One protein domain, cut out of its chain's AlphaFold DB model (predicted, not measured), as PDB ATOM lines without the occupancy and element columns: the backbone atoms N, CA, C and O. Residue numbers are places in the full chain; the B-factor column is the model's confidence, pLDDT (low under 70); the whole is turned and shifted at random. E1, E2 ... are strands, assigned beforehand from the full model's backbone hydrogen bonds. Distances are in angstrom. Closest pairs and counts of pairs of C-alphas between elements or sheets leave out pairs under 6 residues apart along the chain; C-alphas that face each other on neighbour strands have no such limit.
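This is residues 254 to 337 of the 374 residues of the protein "Hypothetical protein" of Darwinula stevensoni (UniProt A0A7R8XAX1). One strongly twisted sheet of five strands folds back on itself, E1 and E2 over E4 and E5 with E3 as the hinge, and a small separate hairpin, E6 and E7, packs on E3. Between E5 and E6 a long loop, residues 296 to 324, swings away from the sheet and returns, and its residues 303 to 308 and 313 to 318 stick out. The printed part has 84 residues, with no named helix and seven named strands, E1 to E7 in that order along the chain; the sheets, E1 - E2 - E3 - E4 - E5 and E6 - E7, are antiparallel throughout. The class is all strand, though 38 of the 84 residues are in named strands. The whole is compact, with a radius of gyration of the C-alphas of 13.2 A and spans of 33 by 32 by 23 A.

E1, residues 254 to 256, and E2, residues 260 to 268, form a hairpin, with N 254 and O 261 at 2.9 A. E2 bends by 55 degrees at residue 263; it pairs with E1 over residues 260 to 261 and with E3, residues 271 to 278, over residues 262 to 268. In the hairpin of E2 and E3, N 264 and O 275 are 3.0 A apart. E3 bends by 52 degrees at residue 274. E3 and E4, residues 283 to 288, are a hairpin with N 285 and O 276 at 2.8 A. E4 and E5, residues 291 to 295, are another, with N 293 and O 286 at 2.8 A. These five strands form a meander, each the antiparallel neighbour of the one before. The sheet is also a folded sheet, its leaves E1 E2 and E4 E5 facing each other with 12 pairs of C-alphas within 11 A. Residues 299 to 300 pair antiparallel with residues 264 to 265 of E2. E6, residues 325 to 328, and E7, residues 334 to 336, form a hairpin, with N 326 and O 335 at 2.7 A. The closest C-alphas of E3 and E6 are those of Val 272 and Gly 327, 4.8 A. E4 and E6 are apart.

E1 begins at C-alpha 254, (164.808, 159.286, 203.417). E2 is 23.5 A long, E3 20.7 A, E4 15.7 A and E5 12.9 A. E5 ends at C-alpha 295, (153.250, 167.117, 193.488), and E7 ends at C-alpha 336, (163.757, 171.747, 208.139).

The two C-alphas farthest apart are those of Gly 289 and Gln 306, 36.2 A. The printed part has no cut. The link E5 to E6 is long, with 29 residues; the other links are tight. The mean pLDDT of the printed part is 76.9, and 16 residues are under 70, among them 255 to 260 and 303 to 308.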
ATOM      1  N   CYS A 254     165.505 158.909 202.182       72.12
ATOM      2  CA  CYS A 254     164.808 159.286 203.417       72.12
ATOM      3  C   CYS A 254     164.096 158.118 204.098       72.12
ATOM      4  O   CYS A 254     163.859 158.169 205.307       72.12
ATOM      5  N   GLY A 255     163.795 157.051 203.358       66.88
ATOM      6  CA  GLY A 255     163.102 155.897 203.902       66.88
ATOM      7  C   GLY A 255     162.798 154.819 202.875       66.88
ATOM      8  O   GLY A 255     163.175 154.918 201.709       66.88
ATOM      9  N   PHE A 256     162.112 153.783 203.340       63.44
ATOM     10  CA  PHE A 256     161.732 152.626 202.545       63.44
ATOM     11  C   PHE A 256     160.349 152.143 202.980       63.44
ATOM     12  O   PHE A 256     160.071 152.067 204.178       63.44
ATOM     13  N   GLU A 257     159.504 151.811 202.007       59.06
ATOM     14  CA  GLU A 257     158.234 151.119 202.243       59.06
ATOM     15  C   GLU A 257     158.135 149.875 201.354       59.06
ATOM     16  O   GLU A 257     158.331 148.764 201.840       59.06
ATOM     17  N   ALA A 258     157.883 150.066 200.057       58.84
ATOM     18  CA  ALA A 258     157.980 149.033 199.016       58.84
ATOM     19  C   ALA A 258     159.119 149.322 198.019       58.84
ATOM     20  O   ALA A 258     159.657 148.408 197.401       58.84
ATOM     21  N   GLU A 259     159.507 150.593 197.901       59.53
ATOM     22  CA  GLU A 259     160.680 151.070 197.175       59.53
ATOM     23  C   GLU A 259     161.423 152.118 198.019       59.53
ATOM     24  O   GLU A 259     160.916 152.594 199.043       59.53
ATOM     25  N   THR A 260     162.644 152.472 197.610       67.00
ATOM     26  CA  THR A 260     163.409 153.546 198.254       67.00
ATOM     27  C   THR A 260     162.779 154.902 197.951       67.00
ATOM     28  O   THR A 260     162.582 155.266 196.794       67.00
ATOM     29  N   HIS A 261     162.516 155.675 199.002       75.19
ATOM     30  CA  HIS A 261     162.049 157.052 198.897       75.19
ATOM     31  C   HIS A 261     163.203 158.037 199.079       75.19
ATOM     32  O   HIS A 261     164.122 157.808 199.875       75.19
ATOM     33  N   TYR A 262     163.115 159.167 198.382       82.19
ATOM     34  CA  TYR A 262     164.145 160.207 198.389       82.19
ATOM     35  C   TYR A 262     163.616 161.517 198.966       82.19
ATOM     36  O   TYR A 262     162.423 161.814 198.874       82.19
ATOM     37  N   VAL A 263     164.502 162.316 199.560       83.50
ATOM     38  CA  VAL A 263     164.163 163.666 200.020       83.50
ATOM     39  C   VAL A 263     163.902 164.557 198.807       83.50
ATOM     40  O   VAL A 263     164.735 164.672 197.909       83.50
ATOM     41  N   ALA A 264     162.757 165.227 198.799       87.38
ATOM     42  CA  ALA A 264     162.421 166.239 197.808       87.38
ATOM     43  C   ALA A 264     161.727 167.432 198.471       87.38
ATOM     44  O   ALA A 264     161.326 167.350 199.629       87.38
ATOM     45  N   ARG A 265     161.561 168.536 197.746       86.88
ATOM     46  CA  ARG A 265     160.728 169.673 198.151       86.88
ATOM     47  C   ARG A 265     159.852 170.144 197.002       86.88
ATOM     48  O   ARG A 265     160.230 170.001 195.838       86.88
ATOM     49  N   ALA A 266     158.699 170.711 197.321       88.38
ATOM     50  CA  ALA A 266     157.771 171.233 196.326       88.38
ATOM     51  C   ALA A 266     156.943 172.405 196.880       88.38
ATOM     52  O   ALA A 266     156.691 172.450 198.087       88.38
ATOM     53  N   PRO A 267     156.489 173.327 196.012       85.12
ATOM     54  CA  PRO A 267     155.614 174.417 196.420       85.12
ATOM     55  C   PRO A 267     154.207 173.917 196.794       85.12
ATOM     56  O   PRO A 267     153.627 173.034 196.140       85.12
ATOM     57  N   HIS A 268     153.624 174.496 197.840       85.94
ATOM     58  CA  HIS A 268     152.249 174.267 198.273       85.94
ATOM     59  C   HIS A 268     151.645 175.568 198.813       85.94
ATOM     60  O   HIS A 268     151.930 175.955 199.937       85.94
ATOM     61  N   GLY A 269     150.793 176.224 198.019       87.25
ATOM     62  CA  GLY A 269     150.385 177.596 198.331       87.25
ATOM     63  C   GLY A 269     151.602 178.520 198.264       87.25
ATOM     64  O   GLY A 269     152.390 178.394 197.325       87.25
ATOM     65  N   ASP A 270     151.761 179.363 199.281       86.00
ATOM     66  CA  ASP A 270     152.916 180.254 199.449       86.00
ATOM     67  C   ASP A 270     154.101 179.579 200.172       86.00
ATOM     68  O   ASP A 270     155.177 180.165 200.294       86.00
ATOM     69  N   ASP A 271     153.946 178.315 200.587       81.44
ATOM     70  CA  ASP A 271     155.004 177.536 201.228       81.44
ATOM     71  C   ASP A 271     155.862 176.766 200.211       81.44
ATOM     72  O   ASP A 271     155.389 176.259 199.188       81.44
ATOM     73  N   VAL A 272     157.122 176.527 200.573       85.94
ATOM     74  CA  VAL A 272     157.979 175.489 199.990       85.94
ATOM     75  C   VAL A 272     158.212 174.421 201.047       85.94
ATOM     76  O   VAL A 272     158.867 174.668 202.056       85.94
ATOM     77  N   LEU A 273     157.698 173.215 200.808       86.06
ATOM     78  CA  LEU A 273     157.671 172.159 201.817       86.06
ATOM     79  C   LEU A 273     158.559 170.977 201.417       86.06
ATOM     80  O   LEU A 273     158.494 170.533 200.264       86.06
ATOM     81  N   PRO A 274     159.349 170.416 202.353       89.69
ATOM     82  CA  PRO A 274     160.007 169.138 202.142       89.69
ATOM     83  C   PRO A 274     158.981 167.995 202.106       89.69
ATOM     84  O   PRO A 274     157.879 168.077 202.650       89.69
ATOM     85  N   GLY A 275     159.357 166.900 201.460       87.62
ATOM     86  CA  GLY A 275     158.507 165.746 201.231       87.62
ATOM     87  C   GLY A 275     159.291 164.519 200.787       87.62
ATOM     88  O   GLY A 275     160.524 164.521 200.720       87.62
ATOM     89  N   LYS A 276     158.551 163.452 200.483       83.31
ATOM     90  CA  LYS A 276     159.107 162.187 199.989       83.31
ATOM     91  C   LYS A 276     158.834 162.029 198.505       83.31
ATOM     92  O   LYS A 276     157.691 162.141 198.070       83.31
ATOM     93  N   LEU A 277     159.866 161.755 197.726       84.44
ATOM     94  CA  LEU A 277     159.734 161.315 196.347       84.44
ATOM     95  C   LEU A 277     159.572 159.801 196.307       84.44
ATOM     96  O   LEU A 277     160.390 159.076 196.872       84.44
ATOM     97  N   VAL A 278     158.532 159.357 195.606       78.69
ATOM     98  CA  VAL A 278     158.265 157.950 195.308       78.69
ATOM     99  C   VAL A 278     158.569 157.721 193.821       78.69
ATOM    100  O   VAL A 278     157.803 158.205 192.976       78.69
ATOM    101  N   PRO A 279     159.699 157.070 193.474       72.94
ATOM    102  CA  PRO A 279     160.151 156.935 192.089       72.94
ATOM    103  C   PRO A 279     159.128 156.282 191.157       72.94
ATOM    104  O   PRO A 279     158.860 156.838 190.088       72.94
ATOM    105  N   SER A 280     158.502 155.170 191.562       66.75
ATOM    106  CA  SER A 280     157.499 154.485 190.734       66.75
ATOM    107  C   SER A 280     156.284 155.369 190.429       66.75
ATOM    108  O   SER A 280     155.736 155.318 189.327       66.75
ATOM    109  N   HIS A 281     155.907 156.247 191.365       78.12
ATOM    110  CA  HIS A 281     154.807 157.198 191.202       78.12
ATOM    111  C   HIS A 281     155.212 158.461 190.435       78.12
ATOM    112  O   HIS A 281     154.339 159.254 190.078       78.12
ATOM    113  N   ARG A 282     156.516 158.706 190.232       66.31
ATOM    114  CA  ARG A 282     157.057 159.949 189.644       66.31
ATOM    115  C   ARG A 282     156.511 161.211 190.327       66.31
ATOM    116  O   ARG A 282     156.212 162.209 189.676       66.31
ATOM    117  N   THR A 283     156.305 161.118 191.636       79.75
ATOM    118  CA  THR A 283     155.543 162.097 192.415       79.75
ATOM    119  C   THR A 283     156.196 162.301 193.771       79.75
ATOM    120  O   THR A 283     156.520 161.333 194.467       79.75
ATOM    121  N   THR A 284     156.329 163.563 194.176       85.12
ATOM    122  CA  THR A 284     156.671 163.926 195.552       85.12
ATOM    123  C   THR A 284     155.409 164.168 196.368       85.12
ATOM    124  O   THR A 284     154.488 164.840 195.913       85.12
ATOM    125  N   TYR A 285     155.377 163.655 197.592       87.19
ATOM    126  CA  TYR A 285     154.313 163.894 198.560       87.19
ATOM    127  C   TYR A 285     154.818 164.848 199.642       87.19
ATOM    128  O   TYR A 285     155.745 164.507 200.380       87.19
ATOM    129  N   VAL A 286     154.215 166.037 199.725       88.00
ATOM    130  CA  VAL A 286     154.485 167.034 200.778       88.00
ATOM    131  C   VAL A 286     153.379 167.014 201.824       88.00
ATOM    132  O   VAL A 286     152.217 166.774 201.494       88.00
ATOM    133  N   SER A 287     153.727 167.262 203.084       82.38
ATOM    134  CA  SER A 287     152.769 167.222 204.195       82.38
ATOM    135  C   SER A 287     152.279 168.623 204.530       82.38
ATOM    136  O   SER A 287     153.095 169.486 204.818       82.38
ATOM    137  N   TYR A 288     150.968 168.849 204.542       82.38
ATOM    138  CA  TYR A 288     150.375 170.131 204.931       82.38
ATOM    139  C   TYR A 288     149.025 169.905 205.622       82.38
ATOM    140  O   TYR A 288     148.220 169.083 205.178       82.38
ATOM    141  N   GLY A 289     148.772 170.579 206.749       77.38
ATOM    142  CA  GLY A 289     147.494 170.479 207.477       77.38
ATOM    143  C   GLY A 289     147.082 169.049 207.873       77.38
ATOM    144  O   GLY A 289     145.901 168.707 207.812       77.38
ATOM    145  N   GLY A 290     148.046 168.183 208.208       76.69
ATOM    146  CA  GLY A 290     147.794 166.779 208.565       76.69
ATOM    147  C   GLY A 290     147.469 165.850 207.385       76.69
ATOM    148  O   GLY A 290     147.063 164.710 207.604       76.69
ATOM    149  N   LYS A 291     147.639 166.312 206.140       76.94
ATOM    150  CA  LYS A 291     147.437 165.526 204.913       76.94
ATOM    151  C   LYS A 291     148.692 165.525 204.048       76.94
ATOM    152  O   LYS A 291     149.517 166.429 204.134       76.94
ATOM    153  N   GLU A 292     148.807 164.522 203.185       83.69
ATOM    154  CA  GLU A 292     149.832 164.472 202.140       83.69
ATOM    155  C   GLU A 292     149.248 164.950 200.807       83.69
ATOM    156  O   GLU A 292     148.142 164.556 200.430       83.69
ATOM    157  N   TYR A 293     150.012 165.755 200.075       84.50
ATOM    158  CA  TYR A 293     149.652 166.271 198.759       84.50
ATOM    159  C   TYR A 293     150.664 165.816 197.717       84.50
ATOM    160  O   TYR A 293     151.858 166.084 197.849       84.50
ATOM    161  N   ALA A 294     150.166 165.166 196.667       86.81
ATOM    162  CA  ALA A 294     150.945 164.780 195.499       86.81
ATOM    163  C   ALA A 294     151.367 166.012 194.684       86.81
ATOM    164  O   ALA A 294     150.564 166.914 194.430       86.81
ATOM    165  N   LYS A 295     152.630 166.043 194.265       83.12
ATOM    166  CA  LYS A 295     153.250 167.117 193.488       83.12
ATOM    167  C   LYS A 295     154.033 166.509 192.329       83.12
ATOM    168  O   LYS A 295     154.907 165.669 192.540       83.12
ATOM    169  N   SER A 296     153.717 166.947 191.113       79.06
ATOM    170  CA  SER A 296     154.411 166.566 189.874       79.06
ATOM    171  C   SER A 296     155.614 167.464 189.561       79.06
ATOM    172  O   SER A 296     156.510 167.054 188.832       79.06
ATOM    173  N   HIS A 297     155.649 168.672 190.132       76.19
ATOM    174  CA  HIS A 297     156.782 169.592 190.066       76.19
ATOM    175  C   HIS A 297     157.459 169.666 191.432       76.19
ATOM    176  O   HIS A 297     156.838 170.063 192.420       76.19
ATOM    177  N   TYR A 298     158.722 169.255 191.486       84.50
ATOM    178  CA  TYR A 298     159.495 169.140 192.718       84.50
ATOM    179  C   TYR A 298     160.998 169.249 192.434       84.50
ATOM    180  O   TYR A 298     161.445 169.136 191.293       84.50
ATOM    181  N   GLN A 299     161.777 169.456 193.490       81.56
ATOM    182  CA  GLN A 299     163.239 169.418 193.484       81.56
ATOM    183  C   GLN A 299     163.705 168.289 194.405       81.56
ATOM    184  O   GLN A 299     163.131 168.112 195.475       81.56
ATOM    185  N   VAL A 300     164.724 167.526 194.009       83.94
ATOM    186  CA  VAL A 300     165.265 166.396 194.788       83.94
ATOM    187  C   VAL A 300     166.551 166.828 195.481       83.94
ATOM    188  O   VAL A 300     167.377 167.498 194.865       83.94
ATOM    189  N   LEU A 301     166.723 166.449 196.748       79.12
ATOM    190  CA  LEU A 301     167.974 166.686 197.462       79.12
ATOM    191  C   LEU A 301     169.017 165.650 197.035       79.12
ATOM    192  O   LEU A 301     168.789 164.441 197.134       79.12
ATOM    193  N   VAL A 302     170.173 166.147 196.618       81.19
ATOM    194  CA  VAL A 302     171.353 165.359 196.263       81.19
ATOM    195  C   VAL A 302     172.515 165.749 197.174       81.19
ATOM    196  O   VAL A 302     172.611 166.902 197.587       81.19
ATOM    197  N   SER A 303     173.362 164.785 197.511       66.50
ATOM    198  CA  SER A 303     174.533 164.947 198.374       66.50
ATOM    199  C   SER A 303     175.733 164.275 197.718       66.50
ATOM    200  O   SER A 303     175.619 163.138 197.258       66.50
ATOM    201  N   ASP A 304     176.872 164.962 197.699       59.31
ATOM    202  CA  ASP A 304     178.165 164.391 197.298       59.31
ATOM    203  C   ASP A 304     178.794 163.618 198.478       59.31
ATOM    204  O   ASP A 304     178.468 163.864 199.642       59.31
ATOM    205  N   GLU A 305     179.709 162.688 198.201       51.22
ATOM    206  CA  GLU A 305     180.416 161.881 199.206       51.22
ATOM    207  C   GLU A 305     181.354 162.711 200.104       51.22
ATOM    208  O   GLU A 305     181.736 162.254 201.182       51.22
ATOM    209  N   GLN A 306     181.706 163.935 199.696       44.44
ATOM    210  CA  GLN A 306     182.578 164.844 200.454       44.44
ATOM    211  C   GLN A 306     181.837 165.603 201.569       44.44
ATOM    212  O   GLN A 306     182.450 165.957 202.574       44.44
ATOM    213  N   GLU A 307     180.517 165.779 201.444       56.91
ATOM    214  CA  GLU A 307     179.653 166.379 202.467       56.91
ATOM    215  C   GLU A 307     178.625 165.351 202.938       56.91
ATOM    216  O   GLU A 307     177.451 165.364 202.567       56.91
ATOM    217  N   LYS A 308     179.085 164.393 203.749       60.47
ATOM    218  CA  LYS A 308     178.236 163.302 204.229       60.47
ATOM    219  C   LYS A 308     177.139 163.832 205.152       60.47
ATOM    220  O   LYS A 308     177.371 164.083 206.334       60.47
ATOM    221  N   LEU A 309     175.920 163.922 204.631       73.50
ATOM    222  CA  LEU A 309     174.738 164.192 205.443       73.50
ATOM    223  C   LEU A 309     174.466 163.027 206.399       73.50
ATOM    224  O   LEU A 309     174.472 161.855 206.012       73.50
ATOM    225  N   VAL A 310     174.197 163.356 207.661       76.38
ATOM    226  CA  VAL A 310     173.889 162.381 208.712       76.38
ATOM    227  C   VAL A 310     172.544 162.718 209.338       76.38
ATOM    228  O   VAL A 310     172.255 163.864 209.671       76.38
ATOM    229  N   TRP A 311     171.715 161.693 209.528       78.19
ATOM    230  CA  TRP A 311     170.468 161.819 210.271       78.19
ATOM    231  C   TRP A 311     170.759 161.830 211.771       78.19
ATOM    232  O   TRP A 311     171.150 160.805 212.329       78.19
ATOM    233  N   LEU A 312     170.541 162.973 212.415       75.25
ATOM    234  CA  LEU A 312     170.663 163.119 213.862       75.25
ATOM    235  C   LEU A 312     169.290 162.959 214.539       75.25
ATOM    236  O   LEU A 312     168.281 163.396 213.977       75.25
ATOM    237  N   PRO A 313     169.215 162.317 215.719       72.62
ATOM    238  CA  PRO A 313     167.968 162.218 216.467       72.62
ATOM    239  C   PRO A 313     167.532 163.601 216.968       72.62
ATOM    240  O   PRO A 313     168.353 164.387 217.434       72.62
ATOM    241  N   GLY A 314     166.230 163.871 216.905       68.94
ATOM    242  CA  GLY A 314     165.605 165.079 217.444       68.94
ATOM    243  C   GLY A 314     164.266 164.741 218.095       68.94
ATOM    244  O   GLY A 314     163.582 163.797 217.689       68.94
ATOM    245  N   SER A 315     163.901 165.487 219.132       75.88
ATOM    246  CA  SER A 315     162.637 165.333 219.864       75.88
ATOM    247  C   SER A 315     162.157 166.675 220.415       75.88
ATOM    248  O   SER A 315     162.951 167.596 220.593       75.88
ATOM    249  N   ASN A 316     160.850 166.807 220.660       71.56
ATOM    250  CA  ASN A 316     160.234 168.018 221.226       71.56
ATOM    251  C   ASN A 316     160.612 169.319 220.488       71.56
ATOM    252  O   ASN A 316     160.871 170.337 221.118       71.56
ATOM    253  N   GLY A 317     160.702 169.268 219.155       65.06
ATOM    254  CA  GLY A 317     161.050 170.431 218.334       65.06
ATOM    255  C   GLY A 317     162.527 170.833 218.360       65.06
ATOM    256  O   GLY A 317     162.878 171.857 217.787       65.06
ATOM    257  N   SER A 318     163.412 170.047 218.984       71.88
ATOM    258  CA  SER A 318     164.851 170.330 218.942       71.88
ATOM    259  C   SER A 318     165.412 170.156 217.526       71.88
ATOM    260  O   SER A 318     165.231 169.117 216.886       71.88
ATOM    261  N   ILE A 319     166.107 171.191 217.047       75.25
ATOM    262  CA  ILE A 319     166.753 171.237 215.733       75.25
ATOM    263  C   ILE A 319     168.270 171.166 215.959       75.25
ATOM    264  O   ILE A 319     168.833 172.074 216.576       75.25
ATOM    265  N   PRO A 320     168.950 170.099 215.505       76.12
ATOM    266  CA  PRO A 320     170.399 169.988 215.630       76.12
ATOM    267  C   PRO A 320     171.136 171.119 214.900       76.12
ATOM    268  O   PRO A 320     170.702 171.581 213.843       76.12
ATOM    269  N   SER A 321     172.292 171.530 215.430       78.06
ATOM    270  CA  SER A 321     173.173 172.475 214.733       78.06
ATOM    271  C   SER A 321     173.594 171.902 213.375       78.06
ATOM    272  O   SER A 321     173.983 170.736 213.290       78.06
ATOM    273  N   GLY A 322     173.482 172.704 212.313       74.56
ATOM    274  CA  GLY A 322     173.739 172.268 210.936       74.56
ATOM    275  C   GLY A 322     172.578 171.524 210.263       74.56
ATOM    276  O   GLY A 322     172.775 170.936 209.202       74.56
ATOM    277  N   ALA A 323     171.372 171.528 210.846       76.81
ATOM    278  CA  ALA A 323     170.194 170.956 210.198       76.81
ATOM    279  C   ALA A 323     169.908 171.624 208.842       76.81
ATOM    280  O   ALA A 323     169.902 172.849 208.715       76.81
ATOM    281  N   LEU A 324     169.611 170.803 207.833       79.12
ATOM    282  CA  LEU A 324     169.308 171.288 206.492       79.12
ATOM    283  C   LEU A 324     167.901 171.881 206.412       79.12
ATOM    284  O   LEU A 324     166.901 171.207 206.684       79.12
ATOM    285  N   GLN A 325     167.829 173.131 205.962       82.31
ATOM    286  CA  GLN A 325     166.576 173.787 205.621       82.31
ATOM    287  C   GLN A 325     166.014 173.199 204.315       82.31
ATOM    288  O   GLN A 325     166.636 173.257 203.256       82.31
ATOM    289  N   GLY A 326     164.816 172.628 204.394       76.44
ATOM    290  CA  GLY A 326     164.081 172.039 203.275       76.44
ATOM    291  C   GLY A 326     163.175 173.025 202.540       76.44
ATOM    292  O   GLY A 326     162.814 172.768 201.392       76.44
ATOM    293  N   GLY A 327     162.838 174.156 203.159       82.31
ATOM    294  CA  GLY A 327     162.055 175.216 202.532       82.31
ATOM    295  C   GLY A 327     161.693 176.351 203.488       82.31
ATOM    296  O   GLY A 327     162.383 176.567 204.487       82.31
ATOM    297  N   ILE A 328     160.643 177.089 203.148       77.31
ATOM    298  CA  ILE A 328     160.143 178.262 203.878       77.31
ATOM    299  C   ILE A 328     158.617 178.226 203.901       77.31
ATOM    300  O   ILE A 328     158.017 177.720 202.951       77.31
ATOM    301  N   ASN A 329     158.004 178.731 204.965       79.31
ATOM    302  CA  ASN A 329     156.553 178.914 205.029       79.31
ATOM    303  C   ASN A 329     156.127 180.334 204.597       79.31
ATOM    304  O   ASN A 329     156.966 181.189 204.308       79.31
ATOM    305  N   GLU A 330     154.818 180.581 204.603       78.94
ATOM    306  CA  GLU A 330     154.161 181.855 204.285       78.94
ATOM    307  C   GLU A 330     154.638 183.036 205.154       78.94
ATOM    308  O   GLU A 330     154.620 184.184 204.711       78.94
ATOM    309  N   TRP A 331     155.146 182.767 206.362       80.69
ATOM    310  CA  TRP A 331     155.722 183.768 207.271       80.69
ATOM    311  C   TRP A 331     157.241 183.933 207.119       80.69
ATOM    312  O   TRP A 331     157.874 184.613 207.923       80.69
ATOM    313  N   SER A 332     157.837 183.355 206.070       78.06
ATOM    314  CA  SER A 332     159.289 183.336 205.825       78.06
ATOM    315  C   SER A 332     160.109 182.617 206.903       78.06
ATOM    316  O   SER A 332     161.316 182.838 207.022       78.06
ATOM    317  N   GLU A 333     159.489 181.722 207.669       79.00
ATOM    318  CA  GLU A 333     160.187 180.908 208.657       79.00
ATOM    319  C   GLU A 333     160.763 179.642 208.005       79.00
ATOM    320  O   GLU A 333     160.142 179.044 207.116       79.00
ATOM    321  N   PRO A 334     161.960 179.200 208.431       76.25
ATOM    322  CA  PRO A 334     162.608 178.033 207.860       76.25
ATOM    323  C   PRO A 334     161.889 176.734 208.242       76.25
ATOM    324  O   PRO A 334     161.620 176.454 209.408       76.25
ATOM    325  N   VAL A 335     161.668 175.879 207.245       79.75
ATOM    326  CA  VAL A 335     161.183 174.508 207.430       79.75
ATOM    327  C   VAL A 335     162.345 173.548 207.210       79.75
ATOM    328  O   VAL A 335     162.993 173.591 206.166       79.75
ATOM    329  N   TYR A 336     162.605 172.656 208.165       81.25
ATOM    330  CA  TYR A 336     163.757 171.747 208.139       81.25
ATOM    331  C   TYR A 336     163.408 170.339 207.651       81.25
ATOM    332  O   TYR A 336     162.267 169.881 207.739       81.25
ATOM    333  N   ILE A 337     164.415 169.642 207.126       85.12
ATOM    334  CA  ILE A 337     164.284 168.274 206.620       85.12
ATOM    335  C   ILE A 337     164.354 167.292 207.790       85.12
ATOM    336  O   ILE A 337     165.351 167.220 208.503       85.12
TER     337      ILE A 337